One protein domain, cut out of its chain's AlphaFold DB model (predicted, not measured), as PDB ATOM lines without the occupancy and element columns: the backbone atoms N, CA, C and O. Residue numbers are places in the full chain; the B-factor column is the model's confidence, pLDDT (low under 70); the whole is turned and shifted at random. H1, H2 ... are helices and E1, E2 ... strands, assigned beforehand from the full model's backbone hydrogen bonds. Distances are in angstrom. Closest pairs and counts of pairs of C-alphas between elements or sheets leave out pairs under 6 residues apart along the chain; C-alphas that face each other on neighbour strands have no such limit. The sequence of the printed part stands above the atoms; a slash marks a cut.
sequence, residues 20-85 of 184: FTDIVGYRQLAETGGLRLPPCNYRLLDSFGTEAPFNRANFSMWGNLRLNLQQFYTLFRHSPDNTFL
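Overview. This is residues 20 to 85 of the 184 residues of a protein of Paragonimus westermani (UniProt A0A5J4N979). With little regular structure, 25 of 66 printed residues in named elements, this is a small parallel sheet, E1 E2 E3, with H1 slanting over one face and H2 off the sheet among loops. Along the chain come E1 H1 E2 H2 E3, a mixed class; the whole is compact, radius of gyration of the C-alphas 11.3 A, spanning 33 by 24 by 16 A.

Along the chain. E1 is residues 20 to 22, from C-alpha 20 at (-2.281, -4.976, 34.114). H1, residues 23 to 32, is 14.4 A long; E2 is residues 42 to 45, H2 52 to 56, E3 72 to 74, ending at (-2.391, 3.943, 25.483).

Arrangement. E2 is parallel to E1 (N 45 and O 21, 2.8 A) and to E3 (N 73 and O 44, 2.7 A). H1 is on the sheet, over E1, at a height of 9.1 A. H1 and H2 are apart. In both, every O i to N i+4 pair is within hydrogen-bond range.

Size, cuts and confidence. The printed part has no cut. H2 to E3 is a long link. Residues 33 to 34 are under pLDDT 70.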
ATOM      1  N   PHE A  20      -1.946  -5.426  35.461       96.31
ATOM      2  CA  PHE A  20      -2.281  -4.976  34.114       96.31
ATOM      3  C   PHE A  20      -3.527  -5.715  33.634       96.31
ATOM      4  O   PHE A  20      -3.589  -6.942  33.694       96.31
ATOM      5  N   THR A  21      -4.526  -4.974  33.176       95.94
ATOM      6  CA  THR A  21      -5.781  -5.527  32.653       95.94
ATOM      7  C   THR A  21      -6.388  -4.542  31.658       95.94
ATOM      8  O   THR A  21      -5.939  -3.404  31.586       95.94
ATOM      9  N   ASP A  22      -7.369  -4.946  30.863       96.50
ATOM     10  CA  ASP A  22      -8.159  -4.019  30.052       96.50
ATOM     11  C   ASP A  22      -9.368  -3.490  30.853       96.50
ATOM     12  O   ASP A  22      -9.592  -3.856  32.011       96.50
ATOM     13  N   ILE A  23     -10.157  -2.589  30.260       94.94
ATOM     14  CA  ILE A  23     -11.346  -2.026  30.927       94.94
ATOM     15  C   ILE A  23     -12.357  -3.129  31.284       94.94
ATOM     16  O   ILE A  23     -12.968  -3.088  32.355       94.94
ATOM     17  N   VAL A  24     -12.526  -4.122  30.407       94.31
ATOM     18  CA  VAL A  24     -13.469  -5.231  30.611       94.31
ATOM     19  C   VAL A  24     -13.037  -6.085  31.802       94.31
ATOM     20  O   VAL A  24     -13.835  -6.325  32.707       94.31
ATOM     21  N   GLY A  25     -11.769  -6.485  31.848       93.69
ATOM     22  CA  GLY A  25     -11.185  -7.260  32.932       93.69
ATOM     23  C   GLY A  25     -11.198  -6.505  34.259       93.69
ATOM     24  O   GLY A  25     -11.556  -7.088  35.280       93.69
ATOM     25  N   TYR A  26     -10.924  -5.195  34.259       93.25
ATOM     26  CA  TYR A  26     -11.062  -4.365  35.460       93.25
ATOM     27  C   TYR A  26     -12.485  -4.419  36.043       93.25
ATOM     28  O   TYR A  26     -12.649  -4.629  37.247       93.25
ATOM     29  N   ARG A  27     -13.519  -4.295  35.198       90.88
ATOM     30  CA  ARG A  27     -14.921  -4.401  35.639       90.88
ATOM     31  C   ARG A  27     -15.258  -5.788  36.163       90.88
ATOM     32  O   ARG A  27     -15.826  -5.903  37.243       90.88
ATOM     33  N   GLN A  28     -14.855  -6.833  35.446       91.50
ATOM     34  CA  GLN A  28     -15.088  -8.211  35.875       91.50
ATOM     35  C   GLN A  28     -14.441  -8.500  37.234       91.50
ATOM     36  O   GLN A  28     -15.063  -9.128  38.090       91.50
ATOM     37  N   LEU A  29     -13.222  -8.012  37.477       89.62
ATOM     38  CA  LEU A  29     -12.539  -8.163  38.766       89.62
ATOM     39  C   LEU A  29     -13.249  -7.401  39.893       89.62
ATOM     40  O   LEU A  29     -13.335  -7.913  41.011       89.62
ATOM     41  N   ALA A  30     -13.788  -6.215  39.598       83.75
ATOM     42  CA  ALA A  30     -14.570  -5.434  40.553       83.75
ATOM     43  C   ALA A  30     -15.918  -6.099  40.897       83.75
ATOM     44  O   ALA A  30     -16.318  -6.098  42.059       83.75
ATOM     45  N   GLU A  31     -16.601  -6.688  39.911       84.25
ATOM     46  CA  GLU A  31     -17.926  -7.306  40.066       84.25
ATOM     47  C   GLU A  31     -17.872  -8.694  40.713       84.25
ATOM     48  O   GLU A  31     -18.672  -9.008  41.591       84.25
ATOM     49  N   THR A  32     -16.918  -9.533  40.304       81.31
ATOM     50  CA  THR A  32     -16.803 -10.919  40.793       81.31
ATOM     51  C   THR A  32     -16.194 -11.014  42.191       81.31
ATOM     52  O   THR A  32     -16.252 -12.070  42.820       81.31
ATOM     53  N   GLY A  33     -15.582  -9.933  42.690       68.12
ATOM     54  CA  GLY A  33     -14.927  -9.895  43.997       68.12
ATOM     55  C   GLY A  33     -13.703 -10.811  44.120       68.12
ATOM     56  O   GLY A  33     -13.197 -10.980  45.231       68.12
ATOM     57  N   GLY A  34     -13.230 -11.397  43.011       67.12
ATOM     58  CA  GLY A  34     -12.165 -12.403  43.000       67.12
ATOM     59  C   GLY A  34     -10.794 -11.865  43.410       67.12
ATOM     60  O   GLY A  34      -9.985 -12.608  43.958       67.12
ATOM     61  N   LEU A  35     -10.542 -10.569  43.201       74.19
ATOM     62  CA  LEU A  35      -9.284  -9.927  43.560       74.19
ATOM     63  C   LEU A  35      -9.546  -8.553  44.189       74.19
ATOM     64  O   LEU A  35      -9.753  -7.561  43.494       74.19
ATOM     65  N   ARG A  36      -9.559  -8.500  45.526       75.31
ATOM     66  CA  ARG A  36      -9.754  -7.260  46.293       75.31
ATOM     67  C   ARG A  36      -8.440  -6.495  46.399       75.31
ATOM     68  O   ARG A  36      -7.735  -6.613  47.397       75.31
ATOM     69  N   LEU A  37      -8.110  -5.731  45.361       82.62
ATOM     70  CA  LEU A  37      -6.959  -4.834  45.372       82.62
ATOM     71  C   LEU A  37      -7.390  -3.371  45.443       82.62
ATOM     72  O   LEU A  37      -8.436  -3.005  44.900       82.62
ATOM     73  N   PRO A  38      -6.569  -2.509  46.062       86.88
ATOM     74  CA  PRO A  38      -6.752  -1.073  45.964       86.88
ATOM     75  C   PRO A  38      -6.794  -0.614  44.493       86.88
ATOM     76  O   PRO A  38      -5.989  -1.084  43.682       86.88
ATOM     77  N   PRO A  39      -7.659   0.353  44.126       88.56
ATOM     78  CA  PRO A  39      -7.748   0.867  42.756       88.56
ATOM     79  C   PRO A  39      -6.416   1.370  42.180       88.56
ATOM     80  O   PRO A  39      -6.209   1.331  40.971       88.56
ATOM     81  N   CYS A  40      -5.490   1.815  43.032       89.12
ATOM     82  CA  CYS A  40      -4.168   2.292  42.628       89.12
ATOM     83  C   CYS A  40      -3.227   1.192  42.098       89.12
ATOM     84  O   CYS A  40      -2.229   1.520  41.450       89.12
ATOM     85  N   ASN A  41      -3.533  -0.092  42.308       90.50
ATOM     86  CA  ASN A  41      -2.706  -1.205  41.824       90.50
ATOM     87  C   ASN A  41      -2.950  -1.498  40.337       90.50
ATOM     88  O   ASN A  41      -2.144  -2.167  39.697       90.50
ATOM     89  N   TYR A  42      -4.039  -0.988  39.762       93.50
ATOM     90  CA  TYR A  42      -4.418  -1.298  38.388       93.50
ATOM     91  C   TYR A  42      -3.732  -0.385  37.370       93.50
ATOM     92  O   TYR A  42      -3.523   0.810  37.611       93.50
ATOM     93  N   ARG A  43      -3.394  -0.953  36.218       96.88
ATOM     94  CA  ARG A  43      -2.969  -0.276  34.991       96.88
ATOM     95  C   ARG A  43      -3.861  -0.795  33.867       96.88
ATOM     96  O   ARG A  43      -3.850  -1.992  33.582       96.88
ATOM     97  N   LEU A  44      -4.680   0.083  33.301       97.31
ATOM     98  CA  LEU A  44      -5.711  -0.271  32.335       97.31
ATOM     99  C   LEU A  44      -5.182  -0.076  30.922       97.31
ATOM    100  O   LEU A  44      -4.895   1.050  30.532       97.31
ATOM    101  N   LEU A  45      -5.079  -1.155  30.155       98.06
ATOM    102  CA  LEU A  45      -4.770  -1.100  28.734       98.06
ATOM    103  C   LEU A  45      -5.991  -0.535  28.005       98.06
ATOM    104  O   LEU A  45      -7.049  -1.164  27.958       98.06
ATOM    105  N   ASP A  46      -5.831   0.665  27.461       96.88
ATOM    106  CA  ASP A  46      -6.871   1.416  26.776       96.88
ATOM    107  C   ASP A  46      -6.264   2.069  25.536       96.88
ATOM    108  O   ASP A  46      -5.643   3.130  25.597       96.88
ATOM    109  N   SER A  47      -6.419   1.398  24.394       96.19
ATOM    110  CA  SER A  47      -5.763   1.770  23.141       96.19
ATOM    111  C   SER A  47      -6.034   3.212  22.717       96.19
ATOM    112  O   SER A  47      -5.118   3.850  22.201       96.19
ATOM    113  N   PHE A  48      -7.254   3.717  22.935       95.31
ATOM    114  CA  PHE A  48      -7.669   5.071  22.549       95.31
ATOM    115  C   PHE A  48      -7.518   6.085  23.679       95.31
ATOM    116  O   PHE A  48      -7.477   7.283  23.415       95.31
ATOM    117  N   GLY A  49      -7.321   5.619  24.905       95.12
ATOM    118  CA  GLY A  49      -7.192   6.476  26.066       95.12
ATOM    119  C   GLY A  49      -8.540   6.984  26.563       95.12
ATOM    120  O   GLY A  49      -9.575   6.908  25.901       95.12
ATOM    121  N   THR A  50      -8.492   7.535  27.768       95.25
ATOM    122  CA  THR A  50      -9.663   7.987  28.506       95.25
ATOM    123  C   THR A  50      -9.403   9.400  29.002       95.25
ATOM    124  O   THR A  50      -8.474   9.634  29.779       95.25
ATOM    125  N   GLU A  51     -10.253  10.340  28.596       94.88
ATOM    126  CA  GLU A  51     -10.197  11.724  29.073       94.88
ATOM    127  C   GLU A  51     -10.937  11.896  30.411       94.88
ATOM    128  O   GLU A  51     -11.829  11.119  30.781       94.88
ATOM    129  N   ALA A  52     -10.607  12.969  31.136       94.56
ATOM    130  CA  ALA A  52     -11.175  13.270  32.451       94.56
ATOM    131  C   ALA A  52     -12.720  13.246  32.514       94.56
ATOM    132  O   ALA A  52     -13.249  12.648  33.463       94.56
ATOM    133  N   PRO A  53     -13.465  13.831  31.548       92.81
ATOM    134  CA  PRO A  53     -14.926  13.823  31.588       92.81
ATOM    135  C   PRO A  53     -15.500  12.405  31.526       92.81
ATOM    136  O   PRO A  53     -16.372  12.064  32.324       92.81
ATOM    137  N   PHE A  54     -14.969  11.548  30.649       93.00
ATOM    138  CA  PHE A  54     -15.433  10.166  30.484       93.00
ATOM    139  C   PHE A  54     -15.047   9.274  31.668       93.00
ATOM    140  O   PHE A  54     -15.827   8.417  32.074       93.00
ATOM    141  N   ASN A  55     -13.898   9.520  32.302       94.69
ATOM    142  CA  ASN A  55     -13.497   8.805  33.516       94.69
ATOM    143  C   ASN A  55     -14.434   9.080  34.711       94.69
ATOM    144  O   ASN A  55     -14.608   8.227  35.586       94.69
ATOM    145  N   ARG A  56     -15.032  10.278  34.776       91.44
ATOM    146  CA  ARG A  56     -15.889  10.713  35.893       91.44
ATOM    147  C   ARG A  56     -17.377  10.494  35.650       91.44
ATOM    148  O   ARG A  56     -18.105  10.233  36.605       91.44
ATOM    149  N   ALA A  57     -17.825  10.633  34.412       87.06
ATOM    150  CA  ALA A  57     -19.236  10.610  34.075       87.06
ATOM    151  C   ALA A  57     -19.702   9.235  33.594       87.06
ATOM    152  O   ALA A  57     -18.949   8.455  33.015       87.06
ATOM    153  N   ASN A  58     -20.987   8.959  33.808       80.69
ATOM    154  CA  ASN A  58     -21.634   7.726  33.374       80.69
ATOM    155  C   ASN A  58     -22.171   7.862  31.939       80.69
ATOM    156  O   ASN A  58     -23.371   7.750  31.710       80.69
ATOM    157  N   PHE A  59     -21.289   8.198  30.991       74.50
ATOM    158  CA  PHE A  59     -21.663   8.399  29.584       74.50
ATOM    159  C   PHE A  59     -21.699   7.101  28.776       74.50
ATOM    160  O   PHE A  59     -22.381   7.034  27.758       74.50
ATOM    161  N   SER A  60     -20.943   6.082  29.182       83.31
ATOM    162  CA  SER A  60     -20.839   4.821  28.451       83.31
ATOM    163  C   SER A  60     -20.317   3.705  29.351       83.31
ATOM    164  O   SER A  60     -19.770   3.957  30.427       83.31
ATOM    165  N   MET A  61     -20.401   2.464  28.867       84.38
ATOM    166  CA  MET A  61     -19.800   1.304  29.534       84.38
ATOM    167  C   MET A  61     -18.263   1.375  29.645       84.38
ATOM    168  O   MET A  61     -17.665   0.632  30.424       84.38
ATOM    169  N   TRP A  62     -17.617   2.291  28.920       89.50
ATOM    170  CA  TRP A  62     -16.169   2.517  28.951       89.50
ATOM    171  C   TRP A  62     -15.743   3.584  29.975       89.50
ATOM    172  O   TRP A  62     -14.568   3.671  30.309       89.50
ATOM    173  N   GLY A  63     -16.689   4.375  30.494       88.81
ATOM    174  CA  GLY A  63     -16.432   5.481  31.422       88.81
ATOM    175  C   GLY A  63     -16.695   5.160  32.898       88.81
ATOM    176  O   GLY A  63     -16.860   4.008  33.295       88.81
ATOM    177  N   ASN A  64     -16.761   6.196  33.738       92.56
ATOM    178  CA  ASN A  64     -17.068   6.092  35.176       92.56
ATOM    179  C   ASN A  64     -16.171   5.090  35.941       92.56
ATOM    180  O   ASN A  64     -16.634   4.360  36.818       92.56
ATOM    181  N   LEU A  65     -14.882   5.041  35.599       92.69
ATOM    182  CA  LEU A  65     -13.898   4.170  36.254       92.69
ATOM    183  C   LEU A  65     -13.266   4.846  37.478       92.69
ATOM    184  O   LEU A  65     -12.836   4.169  38.408       92.69
ATOM    185  N   ARG A  66     -13.271   6.187  37.518       93.19
ATOM    186  CA  ARG A  66     -12.818   7.024  38.644       93.19
ATOM    187  C   ARG A  66     -11.381   6.735  39.106       93.19
ATOM    188  O   ARG A  66     -11.050   6.978  40.265       93.19
ATOM    189  N   LEU A  67     -10.532   6.271  38.193       94.12
ATOM    190  CA  LEU A  67      -9.105   6.033  38.426       94.12
ATOM    191  C   LEU A  67      -8.285   7.309  38.194       94.12
ATOM    192  O   LEU A  67      -8.787   8.290  37.639       94.12
ATOM    193  N   ASN A  68      -7.014   7.316  38.596       96.44
ATOM    194  CA  ASN A  68      -6.089   8.353  38.139       96.44
ATOM    195  C   ASN A  68      -5.878   8.192  36.620       96.44
ATOM    196  O   ASN A  68      -5.685   7.075  36.145       96.44
ATOM    197  N   LEU A  69      -5.909   9.288  35.854       96.81
ATOM    198  CA  LEU A  69      -5.790   9.249  34.390       96.81
ATOM    199  C   LEU A  69      -4.463   8.644  33.903       96.81
ATOM    200  O   LEU A  69      -4.427   8.016  32.847       96.81
ATOM    201  N   GLN A  70      -3.407   8.718  34.715       97.38
ATOM    202  CA  GLN A  70      -2.120   8.080  34.429       97.38
ATOM    203  C   GLN A  70      -2.158   6.550  34.567       97.38
ATOM    204  O   GLN A  70      -1.204   5.872  34.189       97.38
ATOM    205  N   GLN A  71      -3.242   5.975  35.097       97.31
ATOM    206  CA  GLN A  71      -3.433   4.525  35.145       97.31
ATOM    207  C   GLN A  71      -3.951   3.950  33.822       97.31
ATOM    208  O   GLN A  71      -3.925   2.732  33.678       97.31
ATOM    209  N   PHE A  72      -4.382   4.778  32.864       98.00
ATOM    210  CA  PHE A  72      -4.758   4.340  31.517       98.00
ATOM    211  C   PHE A  72      -3.531   4.316  30.608       98.00
ATOM    212  O   PHE A  72      -2.743   5.260  30.601       98.00
ATOM    213  N   TYR A  73      -3.352   3.212  29.893       98.31
ATOM    214  CA  TYR A  73      -2.150   2.860  29.151       98.31
ATOM    215  C   TYR A  73      -2.482   2.775  27.661       98.31
ATOM    216  O   TYR A  73      -3.149   1.836  27.226       98.31
ATOM    217  N   THR A  74      -2.024   3.764  26.892       98.06
ATOM    218  CA  THR A  74      -2.391   3.943  25.483       98.06
ATOM    219  C   THR A  74      -1.435   3.252  24.523       98.06
ATOM    220  O   THR A  74      -0.234   3.115  24.781       98.06
ATOM    221  N   LEU A  75      -1.966   2.856  23.361       97.50
ATOM    222  CA  LEU A  75      -1.169   2.232  22.304       97.50
ATOM    223  C   LEU A  75      -0.300   3.254  21.556       97.50
ATOM    224  O   LEU A  75       0.825   2.946  21.173       97.50
ATOM    225  N   PHE A  76      -0.803   4.475  21.378       96.75
ATOM    226  CA  PHE A  76      -0.081   5.592  20.773       96.75
ATOM    227  C   PHE A  76      -0.043   6.790  21.724       96.75
ATOM    228  O   PHE A  76      -0.833   6.898  22.664       96.75
ATOM    229  N   ARG A  77       0.916   7.696  21.514       94.88
ATOM    230  CA  ARG A  77       1.066   8.909  22.328       94.88
ATOM    231  C   ARG A  77       0.143  10.018  21.813       94.88
ATOM    232  O   ARG A  77       0.614  11.002  21.252       94.88
ATOM    233  N   HIS A  78      -1.162   9.841  21.983       94.88
ATOM    234  CA  HIS A  78      -2.181  10.816  21.561       94.88
ATOM    235  C   HIS A  78      -2.956  11.454  22.719       94.88
ATOM    236  O   HIS A  78      -3.546  12.509  22.517       94.88
ATOM    237  N   SER A  79      -2.903  10.882  23.927       94.38
ATOM    238  CA  SER A  79      -3.580  11.423  25.116       94.38
ATOM    239  C   SER A  79      -2.557  11.840  26.177       94.38
ATOM    240  O   SER A  79      -1.939  10.964  26.782       94.38
ATOM    241  N   PRO A  80      -2.352  13.147  26.432       94.94
ATOM    242  CA  PRO A  80      -1.347  13.619  27.390       94.94
ATOM    243  C   PRO A  80      -1.708  13.312  28.851       94.94
ATOM    244  O   PRO A  80      -0.819  13.239  29.695       94.94
ATOM    245  N   ASP A  81      -2.995  13.112  29.147       95.31
ATOM    246  CA  ASP A  81      -3.482  12.755  30.484       95.31
ATOM    247  C   ASP A  81      -3.198  11.287  30.851       95.31
ATOM    248  O   ASP A  81      -3.242  10.916  32.027       95.31
ATOM    249  N   ASN A  82      -2.932  10.444  29.848       98.12
ATOM    250  CA  ASN A  82      -2.735   9.007  30.000       98.12
ATOM    251  C   ASN A  82      -1.255   8.619  29.859       98.12
ATOM    252  O   ASN A  82      -0.426   9.370  29.344       98.12
ATOM    253  N   THR A  83      -0.912   7.412  30.308       98.31
ATOM    254  CA  THR A  83       0.441   6.865  30.178       98.31
ATOM    255  C   THR A  83       0.602   6.182  28.824       98.31
ATOM    256  O   THR A  83      -0.200   5.341  28.437       98.31
ATOM    257  N   PHE A  84       1.672   6.496  28.097       98.12
ATOM    258  CA  PHE A  84       1.998   5.798  26.852       98.12
ATOM    259  C   PHE A  84       2.629   4.429  27.149       98.12
ATOM    260  O   PHE A  84       3.711   4.370  27.733       98.12
ATOM    261  N   LEU A  85       1.970   3.345  26.722       97.88
ATOM    262  CA  LEU A  85       2.498   1.977  26.804       97.88
ATOM    263  C   LEU A  85       3.267   1.598  25.538       97.88
ATOM    264  O   LEU A  85       4.403   1.133  25.615       97.88
TER     265      LEU A  85